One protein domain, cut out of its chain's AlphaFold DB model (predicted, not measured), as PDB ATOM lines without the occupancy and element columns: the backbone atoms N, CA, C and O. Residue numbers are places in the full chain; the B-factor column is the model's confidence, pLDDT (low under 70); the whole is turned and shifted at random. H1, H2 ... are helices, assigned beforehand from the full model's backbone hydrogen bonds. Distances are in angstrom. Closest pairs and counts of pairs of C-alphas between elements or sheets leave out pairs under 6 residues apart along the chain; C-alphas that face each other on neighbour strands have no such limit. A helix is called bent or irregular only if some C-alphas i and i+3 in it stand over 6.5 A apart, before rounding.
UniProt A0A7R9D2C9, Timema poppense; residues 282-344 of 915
ATOM      1  N   ALA A 282      17.639 -12.164  35.863       88.50
ATOM      2  CA  ALA A 282      17.393 -12.739  37.181       88.50
ATOM      3  C   ALA A 282      16.161 -13.648  37.164       88.50
ATOM      4  O   ALA A 282      16.249 -14.799  37.573       88.50
ATOM      5  N   SER A 283      15.042 -13.189  36.600       86.88
ATOM      6  CA  SER A 283      13.789 -13.963  36.535       86.88
ATOM      7  C   SER A 283      13.911 -15.300  35.791       86.88
ATOM      8  O   SER A 283      13.142 -16.228  36.052       86.88
ATOM      9  N   ARG A 284      14.887 -15.406  34.882       86.69
ATOM     10  CA  ARG A 284      15.133 -16.577  34.034       86.69
ATOM     11  C   ARG A 284      16.231 -17.493  34.573       86.69
ATOM     12  O   ARG A 284      16.489 -18.522  33.962       86.69
ATOM     13  N   SER A 285      16.847 -17.156  35.708       88.25
ATOM     14  CA  SER A 285      17.809 -18.035  36.372       88.25
ATOM     15  C   SER A 285      17.133 -19.326  36.855       88.25
ATOM     16  O   SER A 285      16.060 -19.288  37.465       88.25
ATOM     17  N   GLU A 286      17.776 -20.469  36.607       91.25
ATOM     18  CA  GLU A 286      17.299 -21.788  37.052       91.25
ATOM     19  C   GLU A 286      17.372 -21.943  38.580       91.25
ATOM     20  O   GLU A 286      16.531 -22.600  39.195       91.25
ATOM     21  N   SER A 287      18.342 -21.282  39.218       94.56
ATOM     22  CA  SER A 287      18.544 -21.334  40.665       94.56
ATOM     23  C   SER A 287      17.526 -20.463  41.400       94.56
ATOM     24  O   SER A 287      17.534 -19.232  41.303       94.56
ATOM     25  N   PHE A 288      16.676 -21.099  42.212       92.94
ATOM     26  CA  PHE A 288      15.760 -20.388  43.108       92.94
ATOM     27  C   PHE A 288      16.509 -19.446  44.059       92.94
ATOM     28  O   PHE A 288      16.099 -18.300  44.215       92.94
ATOM     29  N   LEU A 289      17.641 -19.892  44.611       94.19
ATOM     30  CA  LEU A 289      18.464 -19.084  45.507       94.19
ATOM     31  C   LEU A 289      18.960 -17.804  44.820       94.19
ATOM     32  O   LEU A 289      18.821 -16.719  45.379       94.19
ATOM     33  N   THR A 290      19.475 -17.922  43.593       94.62
ATOM     34  CA  THR A 290      19.976 -16.775  42.821       94.62
ATOM     35  C   THR A 290      18.871 -15.757  42.558       94.62
ATOM     36  O   THR A 290      19.083 -14.555  42.732       94.62
ATOM     37  N   ARG A 291      17.671 -16.229  42.191       93.31
ATOM     38  CA  ARG A 291      16.491 -15.371  42.009       93.31
ATOM     39  C   ARG A 291      16.154 -14.619  43.286       93.31
ATOM     40  O   ARG A 291      16.072 -13.396  43.267       93.31
ATOM     41  N   THR A 292      15.999 -15.339  44.393       93.25
ATOM     42  CA  THR A 292      15.594 -14.755  45.673       93.25
ATOM     43  C   THR A 292      16.607 -13.731  46.176       93.25
ATOM     44  O   THR A 292      16.215 -12.617  46.508       93.25
ATOM     45  N   LEU A 293      17.902 -14.062  46.191       95.25
ATOM     46  CA  LEU A 293      18.941 -13.133  46.650       95.25
ATOM     47  C   LEU A 293      19.011 -11.887  45.764       95.25
ATOM     48  O   LEU A 293      19.059 -10.769  46.275       95.25
ATOM     49  N   THR A 294      18.948 -12.064  44.442       95.31
ATOM     50  CA  THR A 294      18.984 -10.936  43.504       95.31
ATOM     51  C   THR A 294      17.756 -10.042  43.680       95.31
ATOM     52  O   THR A 294      17.911  -8.835  43.827       95.31
ATOM     53  N   PHE A 295      16.544 -10.600  43.761       94.38
ATOM     54  CA  PHE A 295      15.322  -9.805  43.949       94.38
ATOM     55  C   PHE A 295      15.217  -9.139  45.323       94.38
ATOM     56  O   PHE A 295      14.618  -8.074  45.422       94.38
ATOM     57  N   LEU A 296      15.835  -9.693  46.369       95.06
ATOM     58  CA  LEU A 296      15.984  -8.995  47.652       95.06
ATOM     59  C   LEU A 296      16.997  -7.846  47.571       95.06
ATOM     60  O   LEU A 296      16.871  -6.859  48.291       95.06
ATOM     61  N   TYR A 297      17.987  -7.935  46.685       96.12
ATOM     62  CA  TYR A 297      18.961  -6.868  46.475       96.12
ATOM     63  C   TYR A 297      18.422  -5.704  45.639       96.12
ATOM     64  O   TYR A 297      18.783  -4.559  45.906       96.12
ATOM     65  N   LEU A 298      17.538  -5.939  44.661       94.25
ATOM     66  CA  LEU A 298      17.062  -4.863  43.777       94.25
ATOM     67  C   LEU A 298      16.417  -3.682  44.528       94.25
ATOM     68  O   LEU A 298      16.750  -2.542  44.197       94.25
ATOM     69  N   PRO A 299      15.565  -3.871  45.557       94.38
ATOM     70  CA  PRO A 299      15.067  -2.757  46.362       94.38
ATOM     71  C   PRO A 299      16.173  -1.989  47.093       94.38
ATOM     72  O   PRO A 299      16.093  -0.766  47.193       94.38
ATOM     73  N   VAL A 300      17.220  -2.681  47.557       95.19
ATOM     74  CA  VAL A 300      18.396  -2.051  48.181       95.19
ATOM     75  C   VAL A 300      19.108  -1.171  47.161       95.19
ATOM     76  O   VAL A 300      19.376  -0.005  47.436       95.19
ATOM     77  N   PHE A 301      19.357  -1.703  45.964       94.88
ATOM     78  CA  PHE A 301      20.006  -0.973  44.880       94.88
ATOM     79  C   PHE A 301      19.210   0.274  44.471       94.88
ATOM     80  O   PHE A 301      19.760   1.369  44.409       94.88
ATOM     81  N   ASN A 302      17.895   0.144  44.287       94.69
ATOM     82  CA  ASN A 302      17.016   1.272  43.967       94.69
ATOM     83  C   ASN A 302      16.982   2.328  45.085       94.69
ATOM     84  O   ASN A 302      16.971   3.526  44.811       94.69
ATOM     85  N   PHE A 303      17.002   1.910  46.354       94.44
ATOM     86  CA  PHE A 303      17.109   2.849  47.470       94.44
ATOM     87  C   PHE A 303      18.459   3.579  47.483       94.44
ATOM     88  O   PHE A 303      18.509   4.768  47.793       94.44
ATOM     89  N   LEU A 304      19.549   2.907  47.102       94.44
ATOM     90  CA  LEU A 304      20.859   3.539  46.949       94.44
ATOM     91  C   LEU A 304      20.887   4.547  45.794       94.44
ATOM     92  O   LEU A 304      21.529   5.581  45.947       94.44
ATOM     93  N   LEU A 305      20.151   4.318  44.700       94.62
ATOM     94  CA  LEU A 305      19.982   5.323  43.638       94.62
ATOM     95  C   LEU A 305      19.287   6.595  44.147       94.62
ATOM     96  O   LEU A 305      19.632   7.695  43.722       94.62
ATOM     97  N   LEU A 306      18.342   6.466  45.086       95.25
ATOM     98  CA  LEU A 306      17.707   7.616  45.740       95.25
ATOM     99  C   LEU A 306      18.663   8.325  46.707       95.25
ATOM    100  O   LEU A 306      18.756   9.549  46.708       95.25
ATOM    101  N   LEU A 307      19.403   7.564  47.516       93.38
ATOM    102  CA  LEU A 307      20.282   8.125  48.542       93.38
ATOM    103  C   LEU A 307      21.564   8.745  47.959       93.38
ATOM    104  O   LEU A 307      22.044   9.767  48.446       93.38
ATOM    105  N   CYS A 308      22.143   8.108  46.942       93.31
ATOM    106  CA  CYS A 308      23.419   8.473  46.340       93.31
ATOM    107  C   CYS A 308      23.397   8.210  44.819       93.31
ATOM    108  O   CYS A 308      23.971   7.219  44.354       93.31
ATOM    109  N   PRO A 309      22.772   9.102  44.021       92.69
ATOM    110  CA  PRO A 309      22.678   8.966  42.565       92.69
ATOM    111  C   PRO A 309      24.040   9.234  41.906       92.69
ATOM    112  O   PRO A 309      24.352  10.333  41.437       92.69
ATOM    113  N   THR A 310      24.928   8.247  41.968       86.62
ATOM    114  CA  THR A 310      26.278   8.288  41.382       86.62
ATOM    115  C   THR A 310      26.324   7.634  40.017       86.62
ATOM    116  O   THR A 310      26.999   8.155  39.141       86.62
ATOM    117  N   THR A 311      25.579   6.545  39.843       88.44
ATOM    118  CA  THR A 311      25.499   5.789  38.594       88.44
ATOM    119  C   THR A 311      24.054   5.813  38.128       88.44
ATOM    120  O   THR A 311      23.199   5.211  38.772       88.44
ATOM    121  N   LEU A 312      23.790   6.549  37.052       92.75
ATOM    122  CA  LEU A 312      22.494   6.607  36.387       92.75
ATOM    123  C   LEU A 312      22.683   6.146  34.936       92.75
ATOM    124  O   LEU A 312      23.710   6.424  34.324       92.75
ATOM    125  N   SER A 313      21.701   5.456  34.372       93.06
ATOM    126  CA  SER A 313      21.693   4.915  33.018       93.06
ATOM    127  C   SER A 313      20.313   5.065  32.386       93.06
ATOM    128  O   SER A 313      19.293   4.928  33.053       93.06
ATOM    129  N   PHE A 314      20.287   5.286  31.073       90.81
ATOM    130  CA  PHE A 314      19.046   5.249  30.297       90.81
ATOM    131  C   PHE A 314      18.454   3.828  30.222       90.81
ATOM    132  O   PHE A 314      17.286   3.655  29.881       90.81
ATOM    133  N   ASP A 315      19.265   2.800  30.504       90.75
ATOM    134  CA  ASP A 315      18.833   1.407  30.510       90.75
ATOM    135  C   ASP A 315      19.693   0.520  31.426       90.75
ATOM    136  O   ASP A 315      20.925   0.568  31.399       90.75
ATOM    137  N   TRP A 316      19.023  -0.341  32.192       91.81
ATOM    138  CA  TRP A 316      19.607  -1.325  33.110       91.81
ATOM    139  C   TRP A 316      19.301  -2.775  32.694       91.81
ATOM    140  O   TRP A 316      19.373  -3.692  33.513       91.81
ATOM    141  N   SER A 317      18.901  -2.990  31.436       87.38
ATOM    142  CA  SER A 317      18.729  -4.322  30.850       87.38
ATOM    143  C   SER A 317      20.064  -5.053  30.648       87.38
ATOM    144  O   SER A 317      21.144  -4.532  30.927       87.38
ATOM    145  N   MET A 318      19.989  -6.271  30.115       83.94
ATOM    146  CA  MET A 318      21.108  -7.196  29.955       83.94
ATOM    147  C   MET A 318      21.715  -7.523  31.324       83.94
ATOM    148  O   MET A 318      21.008  -7.608  32.324       83.94
ATOM    149  N   ASP A 319      23.026  -7.713  31.383       84.00
ATOM    150  CA  ASP A 319      23.748  -8.105  32.590       84.00
ATOM    151  C   ASP A 319      24.264  -6.885  33.383       84.00
ATOM    152  O   ASP A 319      25.248  -6.990  34.113       84.00
ATOM    153  N   ALA A 320      23.597  -5.725  33.249       88.00
ATOM    154  CA  ALA A 320      23.973  -4.467  33.908       88.00
ATOM    155  C   ALA A 320      24.031  -4.587  35.441       88.00
ATOM    156  O   ALA A 320      24.831  -3.924  36.098       88.00
ATOM    157  N   ILE A 321      23.201  -5.461  36.022       90.56
ATOM    158  CA  ILE A 321      23.270  -5.825  37.438       90.56
ATOM    159  C   ILE A 321      23.663  -7.299  37.546       90.56
ATOM    160  O   ILE A 321      22.839  -8.173  37.259       90.56
ATOM    161  N   PRO A 322      24.893  -7.603  38.004       91.69
ATOM    162  CA  PRO A 322      25.340  -8.978  38.165       91.69
ATOM    163  C   PRO A 322      24.448  -9.752  39.137       91.69
ATOM    164  O   PRO A 322      24.132  -9.262  40.225       91.69
ATOM    165  N   LEU A 323      24.095 -10.988  38.785       93.81
ATOM    166  CA  LEU A 323      23.299 -11.859  39.651       93.81
ATOM    167  C   LEU A 323      24.038 -12.172  40.963       93.81
ATOM    168  O   LEU A 323      25.269 -12.257  40.996       93.81
ATOM    169  N   ILE A 324      23.292 -12.357  42.053       95.75
ATOM    170  CA  ILE A 324      23.843 -12.841  43.325       95.75
ATOM    171  C   ILE A 324      23.679 -14.355  43.362       95.75
ATOM    172  O   ILE A 324      22.581 -14.856  43.577       95.75
ATOM    173  N   THR A 325      24.769 -15.090  43.149       94.81
ATOM    174  CA  THR A 325      24.750 -16.560  43.048       94.81
ATOM    175  C   THR A 325      25.100 -17.277  44.352       94.81
ATOM    176  O   THR A 325      24.883 -18.481  44.457       94.81
ATOM    177  N   SER A 326      25.620 -16.561  45.355       94.81
ATOM    178  CA  SER A 326      26.091 -17.133  46.622       94.81
ATOM    179  C   SER A 326      25.624 -16.324  47.830       94.81
ATOM    180  O   SER A 326      25.502 -15.101  47.773       94.81
ATOM    181  N   ILE A 327      25.423 -17.011  48.957       94.56
ATOM    182  CA  ILE A 327      25.052 -16.412  50.249       94.56
ATOM    183  C   ILE A 327      26.214 -15.584  50.832       94.56
ATOM    184  O   ILE A 327      25.980 -14.610  51.541       94.56
ATOM    185  N   ILE A 328      27.463 -15.911  50.481       95.88
ATOM    186  CA  ILE A 328      28.674 -15.237  50.991       95.88
ATOM    187  C   ILE A 328      28.975 -13.936  50.216       95.88
ATOM    188  O   ILE A 328      29.882 -13.185  50.569       95.88
ATOM    189  N   ASP A 329      28.206 -13.623  49.166       96.25
ATOM    190  CA  ASP A 329      28.346 -12.363  48.436       96.25
ATOM    191  C   ASP A 329      28.205 -11.161  49.388       96.25
ATOM    192  O   ASP A 329      27.244 -11.056  50.154       96.25
ATOM    193  N   ARG A 330      29.162 -10.225  49.331       95.69
ATOM    194  CA  ARG A 330      29.203  -9.040  50.205       95.69
ATOM    195  C   ARG A 330      27.938  -8.190  50.092       95.69
ATOM    196  O   ARG A 330      27.557  -7.532  51.060       95.69
ATOM    197  N   ARG A 331      27.252  -8.226  48.946       96.12
ATOM    198  CA  ARG A 331      25.980  -7.523  48.738       96.12
ATOM    199  C   ARG A 331      24.887  -8.030  49.677       96.12
ATOM    200  O   ARG A 331      24.059  -7.228  50.099       96.12
ATOM    201  N   ASN A 332      24.922  -9.288  50.117       96.06
ATOM    202  CA  ASN A 332      23.949  -9.808  51.086       96.06
ATOM    203  C   ASN A 332      24.035  -9.118  52.457       96.06
ATOM    204  O   ASN A 332      23.022  -9.006  53.146       96.06
ATOM    205  N   LEU A 333      25.196  -8.564  52.833       95.56
ATOM    206  CA  LEU A 333      25.307  -7.729  54.033       95.56
ATOM    207  C   LEU A 333      24.501  -6.431  53.890       95.56
ATOM    208  O   LEU A 333      23.870  -5.985  54.851       95.56
ATOM    209  N   SER A 334      24.483  -5.844  52.689       95.31
ATOM    210  CA  SER A 334      23.666  -4.659  52.407       95.31
ATOM    211  C   SER A 334      22.168  -4.977  52.461       95.31
ATOM    212  O   SER A 334      21.415  -4.199  53.041       95.31
ATOM    213  N   ILE A 335      21.754  -6.157  51.975       96.50
ATOM    214  CA  ILE A 335      20.380  -6.671  52.101       96.50
ATOM    215  C   ILE A 335      19.993  -6.769  53.575       96.50
ATOM    216  O   ILE A 335      19.021  -6.145  54.000       96.50
ATOM    217  N   LEU A 336      20.778  -7.500  54.372       96.06
ATOM    218  CA  LEU A 336      20.494  -7.694  55.793       96.06
ATOM    219  C   LEU A 336      20.398  -6.354  56.528       96.06
ATOM    220  O   LEU A 336      19.409  -6.086  57.207       96.06
ATOM    221  N   THR A 337      21.391  -5.482  56.341       96.19
ATOM    222  CA  THR A 337      21.438  -4.166  56.994       96.19
ATOM    223  C   THR A 337      20.233  -3.310  56.610       96.19
ATOM    224  O   THR A 337      19.590  -2.728  57.487       96.19
ATOM    225  N   PHE A 338      19.889  -3.261  55.321       96.12
ATOM    226  CA  PHE A 338      18.769  -2.481  54.806       96.12
ATOM    227  C   PHE A 338      17.432  -2.949  55.390       96.12
ATOM    228  O   PHE A 338      16.706  -2.144  55.978       96.12
ATOM    229  N   TYR A 339      17.120  -4.244  55.296       96.12
ATOM    230  CA  TYR A 339      15.846  -4.769  55.790       96.12
ATOM    231  C   TYR A 339      15.756  -4.742  57.321       96.12
ATOM    232  O   TYR A 339      14.700  -4.398  57.851       96.12
ATOM    233  N   CYS A 340      16.846  -5.009  58.052       96.88
ATOM    234  CA  CYS A 340      16.866  -4.856  59.510       96.88
ATOM    235  C   CYS A 340      16.615  -3.401  59.926       96.88
ATOM    236  O   CYS A 340      15.757  -3.149  60.774       96.88
ATOM    237  N   ALA A 341      17.308  -2.434  59.312       95.50
ATOM    238  CA  ALA A 341      17.096  -1.016  59.594       95.50
ATOM    239  C   ALA A 341      15.661  -0.585  59.259       95.50
ATOM    240  O   ALA A 341      15.008   0.076  60.070       95.50
ATOM    241  N   PHE A 342      15.141  -1.018  58.109       95.00
ATOM    242  CA  PHE A 342      13.770  -0.754  57.684       95.00
ATOM    243  C   PHE A 342      12.745  -1.277  58.701       95.00
ATOM    244  O   PHE A 342      11.900  -0.512  59.176       95.00
ATOM    245  N   ILE A 343      12.860  -2.546  59.110       95.00
ATOM    246  CA  ILE A 343      11.973  -3.170  60.102       95.00
ATOM    247  C   ILE A 343      12.045  -2.424  61.437       95.00
ATOM    248  O   ILE A 343      11.005  -2.104  62.014       95.00
ATOM    249  N   VAL A 344      13.248  -2.094  61.918       95.69
ATOM    250  CA  VAL A 344      13.438  -1.364  63.181       95.69
ATOM    251  C   VAL A 344      12.780   0.016  63.128       95.69
ATOM    252  O   VAL A 344      12.081   0.395  64.073       95.69
TER     253      VAL A 344
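AT A GLANCE: This is residues 282 to 344 of the 915 residues of a protein of Timema poppense (UniProt A0A7R9D2C9). Two helices make a lopsided V: the shorter H2 packs by its first half on the middle of the longer H1 and splays away from it, while a long unnamed link swings out in a wide loop and folds back past H1 to reach H2. The printed part has 63 residues, with H1 then H2, no named strand, and is all helix. It is only just compact, close to loose, with a radius of gyration of the C-alphas of 12.3 A, and flat, spanning 32 by 32 by 17 A.

IN THESE COORDINATES: Find C-alpha 288 at (15.760, -20.388, 43.108); from there H1, residues 288 to 307, runs 29.4 A. H1 is neither bent nor irregular, but only just: C-alphas 296 and 299 are 6.4 A apart. H2, residues 331 to 344, runs 20.1 A to C-alpha 344 at (13.438, -1.364, 63.181).

HOW THE PARTS SIT: Look at Tyr 297 and Ile 335, whose C-alphas, 5.8 A apart, are the closest of H1 and H2. The helices touch there, H1 with residues 293 to 300 alone. They run the same way at a steep tilt of 67 degrees, only just short of about perpendicular. Every O i to N i+4 pair is within hydrogen-bond range in H2, and 14 of 16 in H1.

THE WHOLE: The C-alphas of Met 318 and Val 344 are farthest apart, at 34.6 A. The printed part has no cut. The link from H1 to H2, residues 308 to 330, is long; residues 304 to 317, of which 304 to 307 belong to H1, stand free. No printed residue has pLDDT under 70.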